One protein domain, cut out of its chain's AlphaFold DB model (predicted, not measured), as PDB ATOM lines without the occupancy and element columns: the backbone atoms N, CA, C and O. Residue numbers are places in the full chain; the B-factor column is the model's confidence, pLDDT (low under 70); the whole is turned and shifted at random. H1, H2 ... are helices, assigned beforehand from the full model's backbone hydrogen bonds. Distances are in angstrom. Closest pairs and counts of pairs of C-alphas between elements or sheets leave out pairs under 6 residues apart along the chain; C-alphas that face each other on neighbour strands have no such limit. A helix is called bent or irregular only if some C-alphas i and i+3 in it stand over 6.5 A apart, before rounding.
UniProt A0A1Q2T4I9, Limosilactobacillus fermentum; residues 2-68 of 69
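AT A GLANCE: This is residues 2 to 68 of the 69 residues of a protein of Limosilactobacillus fermentum (UniProt A0A1Q2T4I9). One long helix, H2, runs through the middle, with two helices slanting back across one side of it, H1 by its first half and H3 by its last turns; H4 crosses its last part on the other side. H1, H3 and H4 each meet H2 and not one another. The printed part has 67 residues with four named helices in the order H1, H2, H3, H4 and no named strand, and the class is all helix. It is compact, with a radius of gyration of the C-alphas of 12.3 A and spans of 36 by 27 by 18 A.

IN THESE COORDINATES: H1, residues 2 to 10, begins at C-alpha 2 (50.076, 1.083, 52.174) and is 12.3 A long. H2, residues 16 to 32, is the longest at 24.3 A. H3, residues 39 to 52, is 20.4 A long and only just irregular: C-alphas 40 and 43 are 6.7 A apart. H4, residues 55 to 66, is 16.0 A long and ends at C-alpha 66 (47.825, 6.250, 72.456).

HOW THE PARTS SIT: The hub is H2, which touches the three other helices, and the packing is mostly crossed. H1 touches H2 at a steep tilt of 49 degrees, opposite ways; their closest C-alphas, of Phe 9 and Ala 19, are 5.2 A apart. H3 touches residues 26 to 31 of H2 alone, at a steep tilt of 57 degrees, opposite ways; the closest C-alphas, of Gly 31 and Leu 46, are 5.1 A apart. Residues 58 to 62 of H4 touch residues 26 to 29 of H2, only just about perpendicular at 73 degrees; the closest C-alphas, of Leu 29 and Trp 61, are 6.5 A apart. H1 is apart from H3 and H4, and H3 is apart from H4. Every O i to N i+4 pair is within hydrogen-bond range in H1, H2 and H4, and 8 of 10 are in H3.

THE WHOLE: The two farthest C-alphas, of Asp 14 and Arg 38, are 36.8 A apart. The printed part has no cut. The links H1 to H2 and H3 to H4 are tight, and H2 to H3 is short. The mean pLDDT of the printed part is 90.9; residues 67 to 68 are under 70.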
ATOM      1  N   LEU A   2      50.374   1.954  51.022       87.25
ATOM      2  CA  LEU A   2      50.076   1.083  52.174       87.25
ATOM      3  C   LEU A   2      50.024  -0.420  51.832       87.25
ATOM      4  O   LEU A   2      50.671  -1.216  52.493       87.25
ATOM      5  N   SER A   3      49.345  -0.817  50.750       88.81
ATOM      6  CA  SER A   3      49.309  -2.227  50.319       88.81
ATOM      7  C   SER A   3      50.691  -2.797  49.969       88.81
ATOM      8  O   SER A   3      50.934  -3.983  50.161       88.81
ATOM      9  N   SER A   4      51.607  -1.960  49.476       90.38
ATOM     10  CA  SER A   4      52.995  -2.351  49.200       90.38
ATOM     11  C   SER A   4      53.804  -2.481  50.491       90.38
ATOM     12  O   SER A   4      54.615  -3.391  50.599       90.38
ATOM     13  N   LEU A   5      53.546  -1.615  51.480       90.38
ATOM     14  CA  LEU A   5      54.144  -1.703  52.813       90.38
ATOM     15  C   LEU A   5      53.694  -2.979  53.538       90.38
ATOM     16  O   LEU A   5      54.532  -3.696  54.064       90.38
ATOM     17  N   ILE A   6      52.404  -3.322  53.472       90.81
ATOM     18  CA  ILE A   6      51.892  -4.608  53.975       90.81
ATOM     19  C   ILE A   6      52.629  -5.771  53.299       90.81
ATOM     20  O   ILE A   6      53.075  -6.688  53.976       90.81
ATOM     21  N   GLY A   7      52.834  -5.710  51.979       90.31
ATOM     22  CA  GLY A   7      53.634  -6.703  51.256       90.31
ATOM     23  C   GLY A   7      55.078  -6.828  51.760       90.31
ATOM     24  O   GLY A   7      55.602  -7.936  51.820       90.31
ATOM     25  N   ALA A   8      55.709  -5.718  52.152       89.75
ATOM     26  CA  ALA A   8      57.053  -5.728  52.727       89.75
ATOM     27  C   ALA A   8      57.081  -6.381  54.118       89.75
ATOM     28  O   ALA A   8      57.950  -7.209  54.373       89.75
ATOM     29  N   PHE A   9      56.104  -6.082  54.978       90.38
ATOM     30  CA  PHE A   9      55.982  -6.704  56.303       90.38
ATOM     31  C   PHE A   9      55.617  -8.190  56.220       90.38
ATOM     32  O   PHE A   9      56.088  -8.983  57.028       90.38
ATOM     33  N   LEU A  10      54.822  -8.594  55.225       91.19
ATOM     34  CA  LEU A  10      54.510 -10.004  54.968       91.19
ATOM     35  C   LEU A  10      55.744 -10.820  54.578       91.19
ATOM     36  O   LEU A  10      55.784 -12.018  54.830       91.19
ATOM     37  N   ALA A  11      56.753 -10.200  53.963       88.25
ATOM     38  CA  ALA A  11      57.984 -10.897  53.602       88.25
ATOM     39  C   ALA A  11      58.851 -11.260  54.823       88.25
ATOM     40  O   ALA A  11      59.762 -12.076  54.693       88.25
ATOM     41  N   THR A  12      58.589 -10.653  55.985       83.38
ATOM     42  CA  THR A  12      59.394 -10.798  57.207       83.38
ATOM     43  C   THR A  12      58.622 -11.372  58.395       83.38
ATOM     44  O   THR A  12      59.229 -11.596  59.437       83.38
ATOM     45  N   ASN A  13      57.313 -11.604  58.258       80.44
ATOM     46  CA  ASN A  13      56.433 -12.103  59.316       80.44
ATOM     47  C   ASN A  13      55.795 -13.438  58.921       80.44
ATOM     48  O   ASN A  13      55.381 -13.618  57.777       80.44
ATOM     49  N   ASP A  14      55.665 -14.343  59.891       79.06
ATOM     50  CA  ASP A  14      55.044 -15.657  59.686       79.06
ATOM     51  C   ASP A  14      53.505 -15.590  59.677       79.06
ATOM     52  O   ASP A  14      52.853 -16.429  59.051       79.06
ATOM     53  N   ASP A  15      52.920 -14.584  60.340       92.00
ATOM     54  CA  ASP A  15      51.475 -14.352  60.381       92.00
ATOM     55  C   ASP A  15      51.068 -13.132  59.541       92.00
ATOM     56  O   ASP A  15      51.588 -12.022  59.682       92.00
ATOM     57  N   ALA A  16      50.107 -13.349  58.641       89.44
ATOM     58  CA  ALA A  16      49.683 -12.331  57.692       89.44
ATOM     59  C   ALA A  16      48.817 -11.227  58.313       89.44
ATOM     60  O   ALA A  16      48.784 -10.108  57.795       89.44
ATOM     61  N   PHE A  17      48.091 -11.543  59.384       90.94
ATOM     62  CA  PHE A  17      47.278 -10.572  60.098       90.94
ATOM     63  C   PHE A  17      48.177  -9.635  60.905       90.94
ATOM     64  O   PHE A  17      48.051  -8.420  60.754       90.94
ATOM     65  N   ASP A  18      49.133 -10.182  61.654       89.38
ATOM     66  CA  ASP A  18      50.090  -9.394  62.437       89.38
ATOM     67  C   ASP A  18      50.929  -8.485  61.524       89.38
ATOM     68  O   ASP A  18      51.015  -7.279  61.751       89.38
ATOM     69  N   ALA A  19      51.410  -9.007  60.388       89.69
ATOM     70  CA  ALA A  19      52.116  -8.210  59.382       89.69
ATOM     71  C   ALA A  19      51.295  -7.013  58.867       89.69
ATOM     72  O   ALA A  19      51.825  -5.922  58.633       89.69
ATOM     73  N   ALA A  20      49.992  -7.217  58.650       91.94
ATOM     74  CA  ALA A  20      49.101  -6.158  58.199       91.94
ATOM     75  C   ALA A  20      48.860  -5.119  59.302       91.94
ATOM     76  O   ALA A  20      48.853  -3.921  59.009       91.94
ATOM     77  N   VAL A  21      48.697  -5.559  60.551       91.56
ATOM     78  CA  VAL A  21      48.555  -4.677  61.717       91.56
ATOM     79  C   VAL A  21      49.803  -3.815  61.886       91.56
ATOM     80  O   VAL A  21      49.682  -2.592  61.988       91.56
ATOM     81  N   ASP A  22      50.990  -4.411  61.827       91.38
ATOM     82  CA  ASP A  22      52.257  -3.703  62.011       91.38
ATOM     83  C   ASP A  22      52.519  -2.693  60.894       91.38
ATOM     84  O   ASP A  22      52.886  -1.543  61.158       91.38
ATOM     85  N   ALA A  23      52.255  -3.064  59.639       93.31
ATOM     86  CA  ALA A  23      52.389  -2.153  58.508       93.31
ATOM     87  C   ALA A  23      51.424  -0.960  58.607       93.31
ATOM     88  O   ALA A  23      51.816   0.185  58.361       93.31
ATOM     89  N   VAL A  24      50.161  -1.204  58.975       94.06
ATOM     90  CA  VAL A  24      49.154  -0.144  59.149       94.06
ATOM     91  C   VAL A  24      49.509   0.760  60.324       94.06
ATOM     92  O   VAL A  24      49.404   1.983  60.204       94.06
ATOM     93  N   THR A  25      49.971   0.179  61.428       93.06
ATOM     94  CA  THR A  25      50.401   0.919  62.617       93.06
ATOM     95  C   THR A  25      51.590   1.808  62.273       93.06
ATOM     96  O   THR A  25      51.524   3.021  62.465       93.06
ATOM     97  N   THR A  26      52.619   1.247  61.638       94.88
ATOM     98  CA  THR A  26      53.817   1.978  61.200       94.88
ATOM     99  C   THR A  26      53.465   3.141  60.278       94.88
ATOM    100  O   THR A  26      53.893   4.273  60.508       94.88
ATOM    101  N   PHE A  27      52.633   2.895  59.261       95.50
ATOM    102  CA  PHE A  27      52.177   3.933  58.336       95.50
ATOM    103  C   PHE A  27      51.428   5.061  59.050       95.50
ATOM    104  O   PHE A  27      51.656   6.239  58.771       95.50
ATOM    105  N   THR A  28      50.537   4.702  59.973       94.38
ATOM    106  CA  THR A  28      49.709   5.661  60.710       94.38
ATOM    107  C   THR A  28      50.563   6.530  61.625       94.38
ATOM    108  O   THR A  28      50.464   7.755  61.556       94.38
ATOM    109  N   LEU A  29      51.452   5.919  62.415       95.62
ATOM    110  CA  LEU A  29      52.344   6.636  63.329       95.62
ATOM    111  C   LEU A  29      53.293   7.566  62.565       95.62
ATOM    112  O   LEU A  29      53.424   8.735  62.922       95.62
ATOM    113  N   CYS A  30      53.882   7.096  61.461       95.62
ATOM    114  CA  CYS A  30      54.740   7.931  60.619       95.62
ATOM    115  C   CYS A  30      53.981   9.114  60.007       95.62
ATOM    116  O   CYS A  30      54.552  10.193  59.869       95.62
ATOM    117  N   GLY A  31      52.703   8.935  59.654       94.81
ATOM    118  CA  GLY A  31      51.847  10.001  59.127       94.81
ATOM    119  C   GLY A  31      51.413  11.022  60.183       94.81
ATOM    120  O   GLY A  31      51.330  12.215  59.885       94.81
ATOM    121  N   GLN A  32      51.157  10.575  61.413       94.81
ATOM    122  CA  GLN A  32      50.845  11.445  62.552       94.81
ATOM    123  C   GLN A  32      52.068  12.247  63.006       94.81
ATOM    124  O   GLN A  32      51.936  13.416  63.354       94.81
ATOM    125  N   ALA A  33      53.261  11.658  62.922       95.06
ATOM    126  CA  ALA A  33      54.522  12.313  63.257       95.06
ATOM    127  C   ALA A  33      54.981  13.373  62.233       95.06
ATOM    128  O   ALA A  33      56.029  13.988  62.418       95.06
ATOM    129  N   VAL A  34      54.243  13.602  61.139       96.50
ATOM    130  CA  VAL A  34      54.579  14.667  60.184       96.50
ATOM    131  C   VAL A  34      54.194  16.032  60.756       96.50
ATOM    132  O   VAL A  34      53.019  16.295  61.007       96.50
ATOM    133  N   GLU A  35      55.176  16.924  60.904       93.94
ATOM    134  CA  GLU A  35      54.965  18.268  61.466       93.94
ATOM    135  C   GLU A  35      54.017  19.132  60.614       93.94
ATOM    136  O   GLU A  35      53.161  19.839  61.145       93.94
ATOM    137  N   ASP A  36      54.140  19.070  59.283       94.12
ATOM    138  CA  ASP A  36      53.308  19.843  58.356       94.12
ATOM    139  C   ASP A  36      52.232  18.975  57.698       94.12
ATOM    140  O   ASP A  36      52.459  18.287  56.701       94.12
ATOM    141  N   GLN A  37      51.020  19.063  58.240       92.75
ATOM    142  CA  GLN A  37      49.848  18.299  57.801       92.75
ATOM    143  C   GLN A  37      49.202  18.835  56.504       92.75
ATOM    144  O   GLN A  37      48.153  18.347  56.078       92.75
ATOM    145  N   ARG A  38      49.780  19.847  55.838       94.38
ATOM    146  CA  ARG A  38      49.260  20.328  54.545       94.38
ATOM    147  C   ARG A  38      49.495  19.274  53.454       94.38
ATOM    148  O   ARG A  38      50.611  18.768  53.351       94.38
ATOM    149  N   PRO A  39      48.531  19.008  52.549       84.94
ATOM    150  CA  PRO A  39      48.626  17.910  51.578       84.94
ATOM    151  C   PRO A  39      49.912  17.867  50.733       84.94
ATOM    152  O   PRO A  39      50.403  16.786  50.423       84.94
ATOM    153  N   GLY A  40      50.477  19.029  50.375       92.50
ATOM    154  CA  GLY A  40      51.711  19.111  49.581       92.50
ATOM    155  C   GLY A  40      52.992  18.739  50.338       92.50
ATOM    156  O   GLY A  40      53.964  18.332  49.710       92.50
ATOM    157  N   ASN A  41      52.979  18.840  51.668       93.94
ATOM    158  CA  ASN A  41      54.143  18.602  52.527       93.94
ATOM    159  C   ASN A  41      53.989  17.326  53.362       93.94
ATOM    160  O   ASN A  41      54.989  16.705  53.722       93.94
ATOM    161  N   TRP A  42      52.747  16.893  53.591       95.88
ATOM    162  CA  TRP A  42      52.447  15.709  54.381       95.88
ATOM    163  C   TRP A  42      53.023  14.435  53.762       95.88
ATOM    164  O   TRP A  42      53.708  13.676  54.437       95.88
ATOM    165  N   TYR A  43      52.796  14.208  52.463       94.38
ATOM    166  CA  TYR A  43      53.244  12.972  51.812       94.38
ATOM    167  C   TYR A  43      54.780  12.842  51.748       94.38
ATOM    168  O   TYR A  43      55.287  11.782  52.112       94.38
ATOM    169  N   PRO A  44      55.550  13.888  51.376       95.44
ATOM    170  CA  PRO A  44      57.007  13.863  51.526       95.44
ATOM    171  C   PRO A  44      57.465  13.641  52.973       95.44
ATOM    172  O   PRO A  44      58.385  12.861  53.203       95.44
ATOM    173  N   GLY A  45      56.811  14.277  53.951       97.06
ATOM    174  CA  GLY A  45      57.118  14.079  55.368       97.06
ATOM    175  C   GLY A  45      56.891  12.638  55.826       97.06
ATOM    176  O   GLY A  45      57.747  12.062  56.489       97.06
ATOM    177  N   LEU A  46      55.787  12.021  55.398       96.19
ATOM    178  CA  LEU A  46      55.495  10.612  55.654       96.19
ATOM    179  C   LEU A  46      56.596   9.708  55.088       96.19
ATOM    180  O   LEU A  46      57.019   8.780  55.769       96.19
ATOM    181  N   LEU A  47      57.050   9.958  53.855       95.12
ATOM    182  CA  LEU A  47      58.118   9.169  53.237       95.12
ATOM    183  C   LEU A  47      59.439   9.300  54.000       95.12
ATOM    184  O   LEU A  47      60.091   8.291  54.238       95.12
ATOM    185  N   ASN A  48      59.796  10.513  54.426       96.00
ATOM    186  CA  ASN A  48      60.991  10.739  55.241       96.00
ATOM    187  C   ASN A  48      60.902  10.004  56.584       96.00
ATOM    188  O   ASN A  48      61.879   9.401  57.020       96.00
ATOM    189  N   ASN A  49      59.727  10.019  57.221       96.69
ATOM    190  CA  ASN A  49      59.508   9.281  58.459       96.69
ATOM    191  C   ASN A  49      59.616   7.770  58.219       96.69
ATOM    192  O   ASN A  49      60.341   7.111  58.946       96.69
ATOM    193  N   LEU A  50      58.978   7.222  57.180       95.50
ATOM    194  CA  LEU A  50      59.050   5.788  56.861       95.50
ATOM    195  C   LEU A  50      60.469   5.304  56.527       95.50
ATOM    196  O   LEU A  50      60.783   4.151  56.799       95.50
ATOM    197  N   ASP A  51      61.306   6.157  55.936       95.31
ATOM    198  CA  ASP A  51      62.704   5.839  55.617       95.31
ATOM    199  C   ASP A  51      63.603   5.836  56.865       95.31
ATOM    200  O   ASP A  51      64.493   4.999  56.998       95.31
ATOM    201  N   ALA A  52      63.359   6.761  57.800       94.81
ATOM    202  CA  ALA A  52      64.222   6.981  58.960       94.81
ATOM    203  C   ALA A  52      63.732   6.323  60.262       94.81
ATOM    204  O   ALA A  52      64.478   6.299  61.245       94.81
ATOM    205  N   VAL A  53      62.483   5.852  60.309       95.00
ATOM    206  CA  VAL A  53      61.855   5.375  61.544       95.00
ATOM    207  C   VAL A  53      62.547   4.125  62.089       95.00
ATOM    208  O   VAL A  53      62.879   3.189  61.366       95.00
ATOM    209  N   THR A  54      62.734   4.111  63.405       95.12
ATOM    210  CA  THR A  54      63.256   2.971  64.164       95.12
ATOM    211  C   THR A  54      62.172   2.359  65.049       95.12
ATOM    212  O   THR A  54      61.227   3.045  65.444       95.12
ATOM    213  N   ASP A  55      62.349   1.101  65.457       92.81
ATOM    214  CA  ASP A  55      61.433   0.426  66.392       92.81
ATOM    215  C   ASP A  55      61.262   1.212  67.704       92.81
ATOM    216  O   ASP A  55      60.163   1.310  68.250       92.81
ATOM    217  N   GLN A  56      62.340   1.843  68.191       94.31
ATOM    218  CA  GLN A  56      62.297   2.683  69.388       94.31
ATOM    219  C   GLN A  56      61.401   3.917  69.194       94.31
ATOM    220  O   GLN A  56      60.656   4.283  70.105       94.31
ATOM    221  N   GLN A  57      61.464   4.564  68.028       94.75
ATOM    222  CA  GLN A  57      60.597   5.704  67.712       94.75
ATOM    223  C   GLN A  57      59.143   5.279  67.534       94.75
ATOM    224  O   GLN A  57      58.267   5.970  68.047       94.75
ATOM    225  N   LEU A  58      58.881   4.139  66.886       93.50
ATOM    226  CA  LEU A  58      57.523   3.598  66.771       93.50
ATOM    227  C   LEU A  58      56.909   3.348  68.143       93.50
ATOM    228  O   LEU A  58      55.805   3.823  68.400       93.50
ATOM    229  N   ALA A  59      57.639   2.691  69.047       93.12
ATOM    230  CA  ALA A  59      57.171   2.448  70.408       93.12
ATOM    231  C   ALA A  59      56.889   3.759  71.166       93.12
ATOM    232  O   ALA A  59      55.851   3.890  71.816       93.12
ATOM    233  N   ALA A  60      57.777   4.752  71.042       94.06
ATOM    234  CA  ALA A  60      57.596   6.057  71.673       94.06
ATOM    235  C   ALA A  60      56.363   6.803  71.132       94.06
ATOM    236  O   ALA A  60      55.594   7.374  71.905       94.06
ATOM    237  N   TRP A  61      56.145   6.782  69.816       94.50
ATOM    238  CA  TRP A  61      54.971   7.392  69.189       94.50
ATOM    239  C   TRP A  61      53.680   6.662  69.534       94.50
ATOM    240  O   TRP A  61      52.670   7.310  69.792       94.50
ATOM    241  N   GLN A  62      53.704   5.334  69.601       91.62
ATOM    242  CA  GLN A  62      52.543   4.545  69.994       91.62
ATOM    243  C   GLN A  62      52.102   4.863  71.429       91.62
ATOM    244  O   GLN A  62      50.905   4.982  71.689       91.62
ATOM    245  N   GLU A  63      53.050   5.072  72.349       91.38
ATOM    246  CA  GLU A  63      52.741   5.522  73.708       91.38
ATOM    247  C   GLU A  63      52.225   6.969  73.738       91.38
ATOM    248  O   GLU A  63      51.258   7.264  74.442       91.38
ATOM    249  N   ALA A  64      52.860   7.873  72.987       87.31
ATOM    250  CA  ALA A  64      52.498   9.288  72.963       87.31
ATOM    251  C   ALA A  64      51.097   9.513  72.376       87.31
ATOM    252  O   ALA A  64      50.257  10.132  73.024       87.31
ATOM    253  N   PHE A  65      50.820   8.957  71.195       84.62
ATOM    254  CA  PHE A  65      49.531   9.115  70.518       84.62
ATOM    255  C   PHE A  65      48.430   8.245  71.139       84.62
ATOM    256  O   PHE A  65      47.263   8.624  71.120       84.62
ATOM    257  N   GLY A  66      48.780   7.105  71.747       72.38
ATOM    258  CA  GLY A  66      47.825   6.250  72.456       72.38
ATOM    259  C   GLY A  66      47.287   6.847  73.763       72.38
ATOM    260  O   GLY A  66      46.244   6.407  74.237       72.38
ATOM    261  N   LYS A  67      47.964   7.847  74.348       59.75
ATOM    262  CA  LYS A  67      47.498   8.590  75.537       59.75
ATOM    263  C   LYS A  67      46.553   9.752  75.209       59.75
ATOM    264  O   LYS A  67      45.954  10.307  76.128       59.75
ATOM    265  N   GLU A  68      46.440  10.130  73.938       50.66
ATOM    266  CA  GLU A  68      45.574  11.221  73.468       50.66
ATOM    267  C   GLU A  68      44.202  10.733  72.953       50.66
ATOM    268  O   GLU A  68      43.369  11.561  72.579       50.66
TER     269      GLU A  68